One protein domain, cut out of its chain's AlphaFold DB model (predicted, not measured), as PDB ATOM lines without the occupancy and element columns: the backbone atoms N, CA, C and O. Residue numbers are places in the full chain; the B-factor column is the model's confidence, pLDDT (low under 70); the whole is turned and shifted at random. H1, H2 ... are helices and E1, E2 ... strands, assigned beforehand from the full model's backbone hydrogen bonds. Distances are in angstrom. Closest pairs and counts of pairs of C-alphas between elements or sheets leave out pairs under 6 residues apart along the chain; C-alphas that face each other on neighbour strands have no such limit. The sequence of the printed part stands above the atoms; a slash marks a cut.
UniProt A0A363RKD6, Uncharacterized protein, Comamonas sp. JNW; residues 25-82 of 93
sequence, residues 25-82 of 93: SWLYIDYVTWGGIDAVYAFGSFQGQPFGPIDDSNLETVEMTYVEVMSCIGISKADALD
ATOM      1  N   SER A  25      10.971  42.446 -17.125       94.38
ATOM      2  CA  SER A  25      11.026  41.099 -17.681       94.38
ATOM      3  C   SER A  25      12.010  40.211 -16.926       94.38
ATOM      4  O   SER A  25      13.182  40.558 -16.772       94.38
ATOM      5  N   TRP A  26      11.539  39.044 -16.499       94.88
ATOM      6  CA  TRP A  26      12.340  37.987 -15.882       94.88
ATOM      7  C   TRP A  26      11.659  36.631 -16.097       94.88
ATOM      8  O   TRP A  26      10.445  36.559 -16.276       94.88
ATOM      9  N   LEU A  27      12.439  35.549 -16.080       96.12
ATOM     10  CA  LEU A  27      11.958  34.197 -16.360       96.12
ATOM     11  C   LEU A  27      12.595  33.193 -15.398       96.12
ATOM     12  O   LEU A  27      13.816  33.131 -15.271       96.12
ATOM     13  N   TYR A  28      11.756  32.373 -14.776       96.06
ATOM     14  CA  TYR A  28      12.113  31.049 -14.290       96.06
ATOM     15  C   TYR A  28      11.688  30.020 -15.337       96.06
ATOM     16  O   TYR A  28      10.532  30.018 -15.764       96.06
ATOM     17  N   ILE A  29      12.604  29.135 -15.724       95.44
ATOM     18  CA  ILE A  29      12.329  28.045 -16.657       95.44
ATOM     19  C   ILE A  29      13.039  26.770 -16.204       95.44
ATOM     20  O   ILE A  29      14.200  26.800 -15.797       95.44
ATOM     21  N   ASP A  30      12.330  25.655 -16.290       94.62
ATOM     22  CA  ASP A  30      12.846  24.297 -16.157       94.62
ATOM     23  C   ASP A  30      12.351  23.509 -17.372       94.62
ATOM     24  O   ASP A  30      11.183  23.617 -17.740       94.62
ATOM     25  N   TYR A  31      13.227  22.785 -18.059       93.06
ATOM     26  CA  TYR A  31      12.859  22.085 -19.286       93.06
ATOM     27  C   TYR A  31      13.697  20.825 -19.487       93.06
ATOM     28  O   TYR A  31      14.841  20.722 -19.037       93.06
ATOM     29  N   VAL A  32      13.114  19.853 -20.185       91.50
ATOM     30  CA  VAL A  32      13.738  18.558 -20.482       91.50
ATOM     31  C   VAL A  32      14.006  18.463 -21.976       91.50
ATOM     32  O   VAL A  32      13.140  18.813 -22.777       91.50
ATOM     33  N   THR A  33      15.198  17.974 -22.339       87.62
ATOM     34  CA  THR A  33      15.586  17.771 -23.739       87.62
ATOM     35  C   THR A  33      16.137  16.379 -24.024       87.62
ATOM     36  O   THR A  33      17.042  15.887 -23.341       87.62
ATOM     37  N   TRP A  34      15.622  15.749 -25.077       82.69
ATOM     38  CA  TRP A  34      16.094  14.479 -25.616       82.69
ATOM     39  C   TRP A  34      16.026  14.481 -27.152       82.69
ATOM     40  O   TRP A  34      15.256  13.764 -27.782       82.69
ATOM     41  N   GLY A  35      16.855  15.321 -27.780       75.00
ATOM     42  CA  GLY A  35      16.837  15.545 -29.237       75.00
ATOM     43  C   GLY A  35      15.824  16.601 -29.704       75.00
ATOM     44  O   GLY A  35      15.734  16.864 -30.898       75.00
ATOM     45  N   GLY A  36      15.114  17.218 -28.759       85.44
ATOM     46  CA  GLY A  36      14.168  18.324 -28.906       85.44
ATOM     47  C   GLY A  36      13.740  18.800 -27.514       85.44
ATOM     48  O   GLY A  36      14.398  18.448 -26.535       85.44
ATOM     49  N   ILE A  37      12.658  19.574 -27.412       92.06
ATOM     50  CA  ILE A  37      12.016  19.885 -26.124       92.06
ATOM     51  C   ILE A  37      10.956  18.819 -25.847       92.06
ATOM     52  O   ILE A  37      10.083  18.598 -26.679       92.06
ATOM     53  N   ASP A  38      11.015  18.191 -24.676       92.94
ATOM     54  CA  ASP A  38      10.054  17.162 -24.253       92.94
ATOM     55  C   ASP A  38       9.102  17.656 -23.155       92.94
ATOM     56  O   ASP A  38       7.984  17.161 -23.020       92.94
ATOM     57  N   ALA A  39       9.552  18.619 -22.349       94.94
ATOM     58  CA  ALA A  39       8.756  19.258 -21.308       94.94
ATOM     59  C   ALA A  39       9.289  20.662 -21.015       94.94
ATOM     60  O   ALA A  39      10.502  20.883 -21.072       94.94
ATOM     61  N   VAL A  40       8.400  21.582 -20.648       96.19
ATOM     62  CA  VAL A  40       8.736  22.924 -20.175       96.19
ATOM     63  C   VAL A  40       7.824  23.322 -19.020       96.19
ATOM     64  O   VAL A  40       6.602  23.213 -19.090       96.19
ATOM     65  N   TYR A  41       8.439  23.841 -17.967       97.19
ATOM     66  CA  TYR A  41       7.784  24.524 -16.872       97.19
ATOM     67  C   TYR A  41       8.318  25.955 -16.797       97.19
ATOM     68  O   TYR A  41       9.532  26.161 -16.736       97.19
ATOM     69  N   ALA A  42       7.437  26.957 -16.794       97.25
ATOM     70  CA  ALA A  42       7.855  28.359 -16.827       97.25
ATOM     71  C   ALA A  42       6.967  29.289 -15.999       97.25
ATOM     72  O   ALA A  42       5.745  29.145 -15.954       97.25
ATOM     73  N   PHE A  43       7.580  30.295 -15.383       97.25
ATOM     74  CA  PHE A  43       6.907  31.371 -14.657       97.25
ATOM     75  C   PHE A  43       7.755  32.634 -14.743       97.25
ATOM     76  O   PHE A  43       8.982  32.555 -14.686       97.25
ATOM     77  N   GLY A  44       7.139  33.802 -14.854       96.19
ATOM     78  CA  GLY A  44       7.917  35.028 -14.958       96.19
ATOM     79  C   GLY A  44       7.084  36.281 -15.101       96.19
ATOM     80  O   GLY A  44       5.875  36.278 -14.872       96.19
ATOM     81  N   SER A  45       7.754  37.353 -15.505       95.31
ATOM     82  CA  SER A  45       7.148  38.613 -15.922       95.31
ATOM     83  C   SER A  45       7.655  38.981 -17.307       95.31
ATOM     84  O   SER A  45       8.821  38.753 -17.628       95.31
ATOM     85  N   PHE A  46       6.792  39.586 -18.112       95.19
ATOM     86  CA  PHE A  46       7.150  40.202 -19.379       95.19
ATOM     87  C   PHE A  46       6.459  41.554 -19.498       95.19
ATOM     88  O   PHE A  46       5.236  41.634 -19.390       95.19
ATOM     89  N   GLN A  47       7.229  42.625 -19.710       94.00
ATOM     90  CA  GLN A  47       6.696  43.998 -19.769       94.00
ATOM     91  C   GLN A  47       5.852  44.363 -18.527       94.00
ATOM     92  O   GLN A  47       4.800  44.998 -18.622       94.00
ATOM     93  N   GLY A  48       6.290  43.902 -17.353       91.62
ATOM     94  CA  GLY A  48       5.613  44.094 -16.071       91.62
ATOM     95  C   GLY A  48       4.345  43.257 -15.878       91.62
ATOM     96  O   GLY A  48       3.661  43.431 -14.869       91.62
ATOM     97  N   GLN A  49       3.996  42.376 -16.821       93.12
ATOM     98  CA  GLN A  49       2.857  41.467 -16.703       93.12
ATOM     99  C   GLN A  49       3.332  40.060 -16.324       93.12
ATOM    100  O   GLN A  49       4.133  39.476 -17.059       93.12
ATOM    101  N   PRO A  50       2.844  39.485 -15.211       92.56
ATOM    102  CA  PRO A  50       3.191  38.124 -14.839       92.56
ATOM    103  C   PRO A  50       2.582  37.108 -15.815       92.56
ATOM    104  O   PRO A  50       1.469  37.296 -16.308       92.56
ATOM    105  N   PHE A  51       3.281  35.998 -16.042       94.25
ATOM    106  CA  PHE A  51       2.780  34.848 -16.793       94.25
ATOM    107  C   PHE A  51       3.107  33.527 -16.090       94.25
ATOM    108  O   PHE A  51       4.025  33.429 -15.274       94.25
ATOM    109  N   GLY A  52       2.357  32.490 -16.461       93.12
ATOM    110  CA  GLY A  52       2.476  31.155 -15.891       93.12
ATOM    111  C   GLY A  52       1.765  30.980 -14.537       93.12
ATOM    112  O   GLY A  52       1.011  31.856 -14.109       93.12
ATOM    113  N   PRO A  53       1.972  29.837 -13.860       94.81
ATOM    114  CA  PRO A  53       2.892  28.780 -14.257       94.81
ATOM    115  C   PRO A  53       2.392  28.058 -15.513       94.81
ATOM    116  O   PRO A  53       1.228  27.669 -15.602       94.81
ATOM    117  N   ILE A  54       3.274  27.938 -16.495       96.56
ATOM    118  CA  ILE A  54       3.110  27.095 -17.676       96.56
ATOM    119  C   ILE A  54       3.711  25.740 -17.318       96.56
ATOM    120  O   ILE A  54       4.791  25.699 -16.737       96.56
ATOM    121  N   ASP A  55       3.012  24.666 -17.656       96.44
ATOM    122  CA  ASP A  55       3.463  23.285 -17.508       96.44
ATOM    123  C   ASP A  55       2.976  22.536 -18.751       96.44
ATOM    124  O   ASP A  55       1.785  22.230 -18.872       96.44
ATOM    125  N   ASP A  56       3.864  22.373 -19.730       97.12
ATOM    126  CA  ASP A  56       3.576  21.661 -20.971       97.12
ATOM    127  C   ASP A  56       4.556  20.500 -21.137       97.12
ATOM    128  O   ASP A  56       5.772  20.668 -21.088       97.12
ATOM    129  N   SER A  57       4.006  19.310 -21.345       95.88
ATOM    130  CA  SER A  57       4.736  18.082 -21.664       95.88
ATOM    131  C   SER A  57       4.102  17.340 -22.845       95.88
ATOM    132  O   SER A  57       4.299  16.133 -23.010       95.88
ATOM    133  N   ASN A  58       3.248  18.012 -23.620       95.62
ATOM    134  CA  ASN A  58       2.649  17.461 -24.821       95.62
ATOM    135  C   ASN A  58       3.600  17.685 -26.000       95.62
ATOM    136  O   ASN A  58       3.810  18.813 -26.435       95.62
ATOM    137  N   LEU A  59       4.132  16.594 -26.553       93.38
ATOM    138  CA  LEU A  59       5.117  16.621 -27.640       93.38
ATOM    139  C   LEU A  59       4.640  17.360 -28.905       93.38
ATOM    140  O   LEU A  59       5.467  17.750 -29.724       93.38
ATOM    141  N   GLU A  60       3.332  17.569 -29.079       95.81
ATOM    142  CA  GLU A  60       2.783  18.338 -30.204       95.81
ATOM    143  C   GLU A  60       2.838  19.863 -29.995       95.81
ATOM    144  O   GLU A  60       2.840  20.609 -30.974       95.81
ATOM    145  N   THR A  61       2.873  20.340 -28.746       96.94
ATOM    146  CA  THR A  61       2.785  21.775 -28.402       96.94
ATOM    147  C   THR A  61       4.023  22.312 -27.690       96.94
ATOM    148  O   THR A  61       4.346  23.491 -27.838       96.94
ATOM    149  N   VAL A  62       4.766  21.446 -27.004       96.38
ATOM    150  CA  VAL A  62       5.834  21.815 -26.069       96.38
ATOM    151  C   VAL A  62       6.966  22.629 -26.700       96.38
ATOM    152  O   VAL A  62       7.459  23.570 -26.079       96.38
ATOM    153  N   GLU A  63       7.354  22.349 -27.950       96.12
ATOM    154  CA  GLU A  63       8.370  23.149 -28.651       96.12
ATOM    155  C   GLU A  63       7.891  24.592 -28.848       96.12
ATOM    156  O   GLU A  63       8.633  25.541 -28.591       96.12
ATOM    157  N   MET A  64       6.640  24.767 -29.284       97.31
ATOM    158  CA  MET A  64       6.058  26.088 -29.508       97.31
ATOM    159  C   MET A  64       5.942  26.848 -28.189       97.31
ATOM    160  O   MET A  64       6.371  27.996 -28.119       97.31
ATOM    161  N   THR A  65       5.453  26.193 -27.137       97.62
ATOM    162  CA  THR A  65       5.357  26.782 -25.799       97.62
ATOM    163  C   THR A  65       6.724  27.204 -25.264       97.62
ATOM    164  O   THR A  65       6.869  28.322 -24.769       97.62
ATOM    165  N   TYR A  66       7.755  26.372 -25.417       96.75
ATOM    166  CA  TYR A  66       9.123  26.734 -25.047       96.75
ATOM    167  C   TYR A  66       9.627  27.956 -25.831       96.75
ATOM    168  O   TYR A  66      10.153  28.896 -25.236       96.75
ATOM    169  N   VAL A  67       9.424  27.996 -27.152       96.56
ATOM    170  CA  VAL A  67       9.836  29.136 -27.990       96.56
ATOM    171  C   VAL A  67       9.105  30.423 -27.593       96.56
ATOM    172  O   VAL A  67       9.733  31.480 -27.516       96.56
ATOM    173  N   GLU A  68       7.806  30.353 -27.310       96.69
ATOM    174  CA  GLU A  68       7.016  31.500 -26.851       96.69
ATOM    175  C   GLU A  68       7.539  32.042 -25.517       96.69
ATOM    176  O   GLU A  68       7.773  33.245 -25.396       96.69
ATOM    177  N   VAL A  69       7.825  31.163 -24.556       96.38
ATOM    178  CA  VAL A  69       8.425  31.537 -23.267       96.38
ATOM    179  C   VAL A  69       9.792  32.205 -23.451       96.38
ATOM    180  O   VAL A  69      10.061  33.250 -22.858       96.38
ATOM    181  N   MET A  70      10.656  31.646 -24.299       95.50
ATOM    182  CA  MET A  70      11.986  32.206 -24.572       95.50
ATOM    183  C   MET A  70      11.900  33.577 -25.261       95.50
ATOM    184  O   MET A  70      12.712  34.470 -24.997       95.50
ATOM    185  N   SER A  71      10.866  33.797 -26.076       95.00
ATOM    186  CA  SER A  71      10.629  35.088 -26.726       95.00
ATOM    187  C   SER A  71      10.320  36.217 -25.732       95.00
ATOM    188  O   SER A  71      10.701  37.364 -25.980       95.00
ATOM    189  N   CYS A  72       9.732  35.909 -24.566       92.81
ATOM    190  CA  CYS A  72       9.476  36.884 -23.498       92.81
ATOM    191  C   CYS A  72      10.762  37.508 -22.932       92.81
ATOM    192  O   CYS A  72      10.736  38.616 -22.401       92.81
ATOM    193  N   ILE A  73      11.905  36.837 -23.061       90.75
ATOM    194  CA  ILE A  73      13.211  37.380 -22.657       90.75
ATOM    195  C   ILE A  73      14.087  37.767 -23.855       90.75
ATOM    196  O   ILE A  73      15.285  37.994 -23.704       90.75
ATOM    197  N   GLY A  74      13.487  37.894 -25.043       91.50
ATOM    198  CA  GLY A  74      14.156  38.378 -26.251       91.50
ATOM    199  C   GLY A  74      15.000  37.333 -26.981       91.50
ATOM    200  O   GLY A  74      15.808  37.708 -27.828       91.50
ATOM    201  N   ILE A  75      14.827  36.044 -26.681       92.69
ATOM    202  CA  ILE A  75      15.545  34.966 -27.370       92.69
ATOM    203  C   ILE A  75      14.754  34.558 -28.616       92.69
ATOM    204  O   ILE A  75      13.552  34.291 -28.554       92.69
ATOM    205  N   SER A  76      15.426  34.534 -29.769       95.06
ATOM    206  CA  SER A  76      14.797  34.158 -31.036       95.06
ATOM    207  C   SER A  76      14.515  32.653 -31.094       95.06
ATOM    208  O   SER A  76      15.175  31.866 -30.422       95.06
ATOM    209  N   LYS A  77      13.586  32.216 -31.957       94.06
ATOM    210  CA  LYS A  77      13.357  30.778 -32.201       94.06
ATOM    211  C   LYS A  77      14.645  30.051 -32.611       94.06
ATOM    212  O   LYS A  77      14.861  28.923 -32.186       94.06
ATOM    213  N   ALA A  78      15.463  30.683 -33.455       91.69
ATOM    214  CA  ALA A  78      16.705  30.087 -33.934       91.69
ATOM    215  C   ALA A  78      17.689  29.864 -32.779       91.69
ATOM    216  O   ALA A  78      18.210  28.765 -32.645       91.69
ATOM    217  N   ASP A  79      17.864  30.866 -31.913       91.50
ATOM    218  CA  ASP A  79      18.762  30.767 -30.757       91.50
ATOM    219  C   ASP A  79      18.208  29.823 -29.680       91.50
ATOM    220  O   ASP A  79      18.959  29.081 -29.056       91.50
ATOM    221  N   ALA A  80      16.887  29.816 -29.467       91.12
ATOM    222  CA  ALA A  80      16.242  28.966 -28.468       91.12
ATOM    223  C   ALA A  80      16.384  27.470 -28.791       91.12
ATOM    224  O   ALA A  80      16.454  26.656 -27.869       91.12
ATOM    225  N   LEU A  81      16.400  27.123 -30.083       89.75
ATOM    226  CA  LEU A  81      16.467  25.749 -30.584       89.75
ATOM    227  C   LEU A  81      17.868  25.333 -31.055       89.75
ATOM    228  O   LEU A  81      18.040  24.192 -31.490       89.75
ATOM    229  N   ASP A  82      18.869  26.211 -30.957       86.81
ATOM    230  CA  ASP A  82      20.272  25.858 -31.199       86.81
ATOM    231  C   ASP A  82      20.841  25.080 -30.002       86.81
ATOM    232  O   ASP A  82      21.732  25.530 -29.276       86.81
TER     233      ASP A  82
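What this domain is: This is residues 25 to 82 of the 93 residues of an uncharacterized protein of Comamonas sp. JNW (UniProt A0A363RKD6). A curved, twisted sheet of three strands forms a shallow trough, with the helix H1 in its hollow; the short helix H2 packs on H1, away from the sheet, and the sheet's other face is bare. The printed part has 58 residues, with three named strands and then two named helices along the chain, E1 E2 E3 H1 H2. The sheet runs in the order E1 - E2 - E3, all antiparallel, and is a meander, each strand the antiparallel neighbour of the one before. The class is mixed, helices and strands, in two layers, with H1 on one face of the sheet. The whole is compact, with a radius of gyration of the C-alphas of 10.8 A and spans of 33 by 22 by 16 A.

How they stand to each other: Start with E2, residues 37 to 46, the inner strand, which bends by 66 degrees at residue 43. Beside it is the edge strand E1, residues 26 to 33, antiparallel at 179 degrees; in this hairpin N 28 and O 43 are 2.8 A apart, within hydrogen-bond range. The other edge strand is E3, residues 49 to 56, antiparallel to E2 at 168 degrees; in this second hairpin look for N 42 and O 54, 2.9 A apart, within hydrogen-bond range. Now look at H1, residues 62 to 71, which is on the sheet. Its closest C-alphas to E2 are those of Glu 63 and Ile 37, 5.5 A apart, and to E3 those of Val 62 and Asp 56, 5.6 A apart. E1 and H1 are near each other, with 9 pairs of C-alphas within 10 A. Move on to H2, residues 77 to 80, which touches H1; their closest C-alphas, of Lys 77 and Val 67, are 5.7 A apart. H2 is not on the sheet and is apart from E1, E2 and E3. In H1 every O i to N i+4 pair is within hydrogen-bond range; H2, with 4 residues, is too short for such a pair, and its one O i to N i+3 pair is not within range.

Where its parts are: Find C-alpha 26 at (12.340, 37.987, -15.882), where E1 begins; it runs 21.9 A to C-alpha 33. E2 covers 22.0 A from Ile 37 to Phe 46, and E3 20.3 A from Gln 49 to Asp 56. H1 begins at C-alpha 62, (5.834, 21.815, -26.069), and runs 14.1 A to Ser 71. H2 ends at C-alpha 80, (16.242, 28.966, -28.468).

The domain as a whole: The two C-alphas farthest apart, of Gly 35 and Gly 48, are 33.4 A apart. The printed part has no cut, and its four links between named elements are tight. The mean pLDDT of the printed part is 93.7, and no printed residue is under 70.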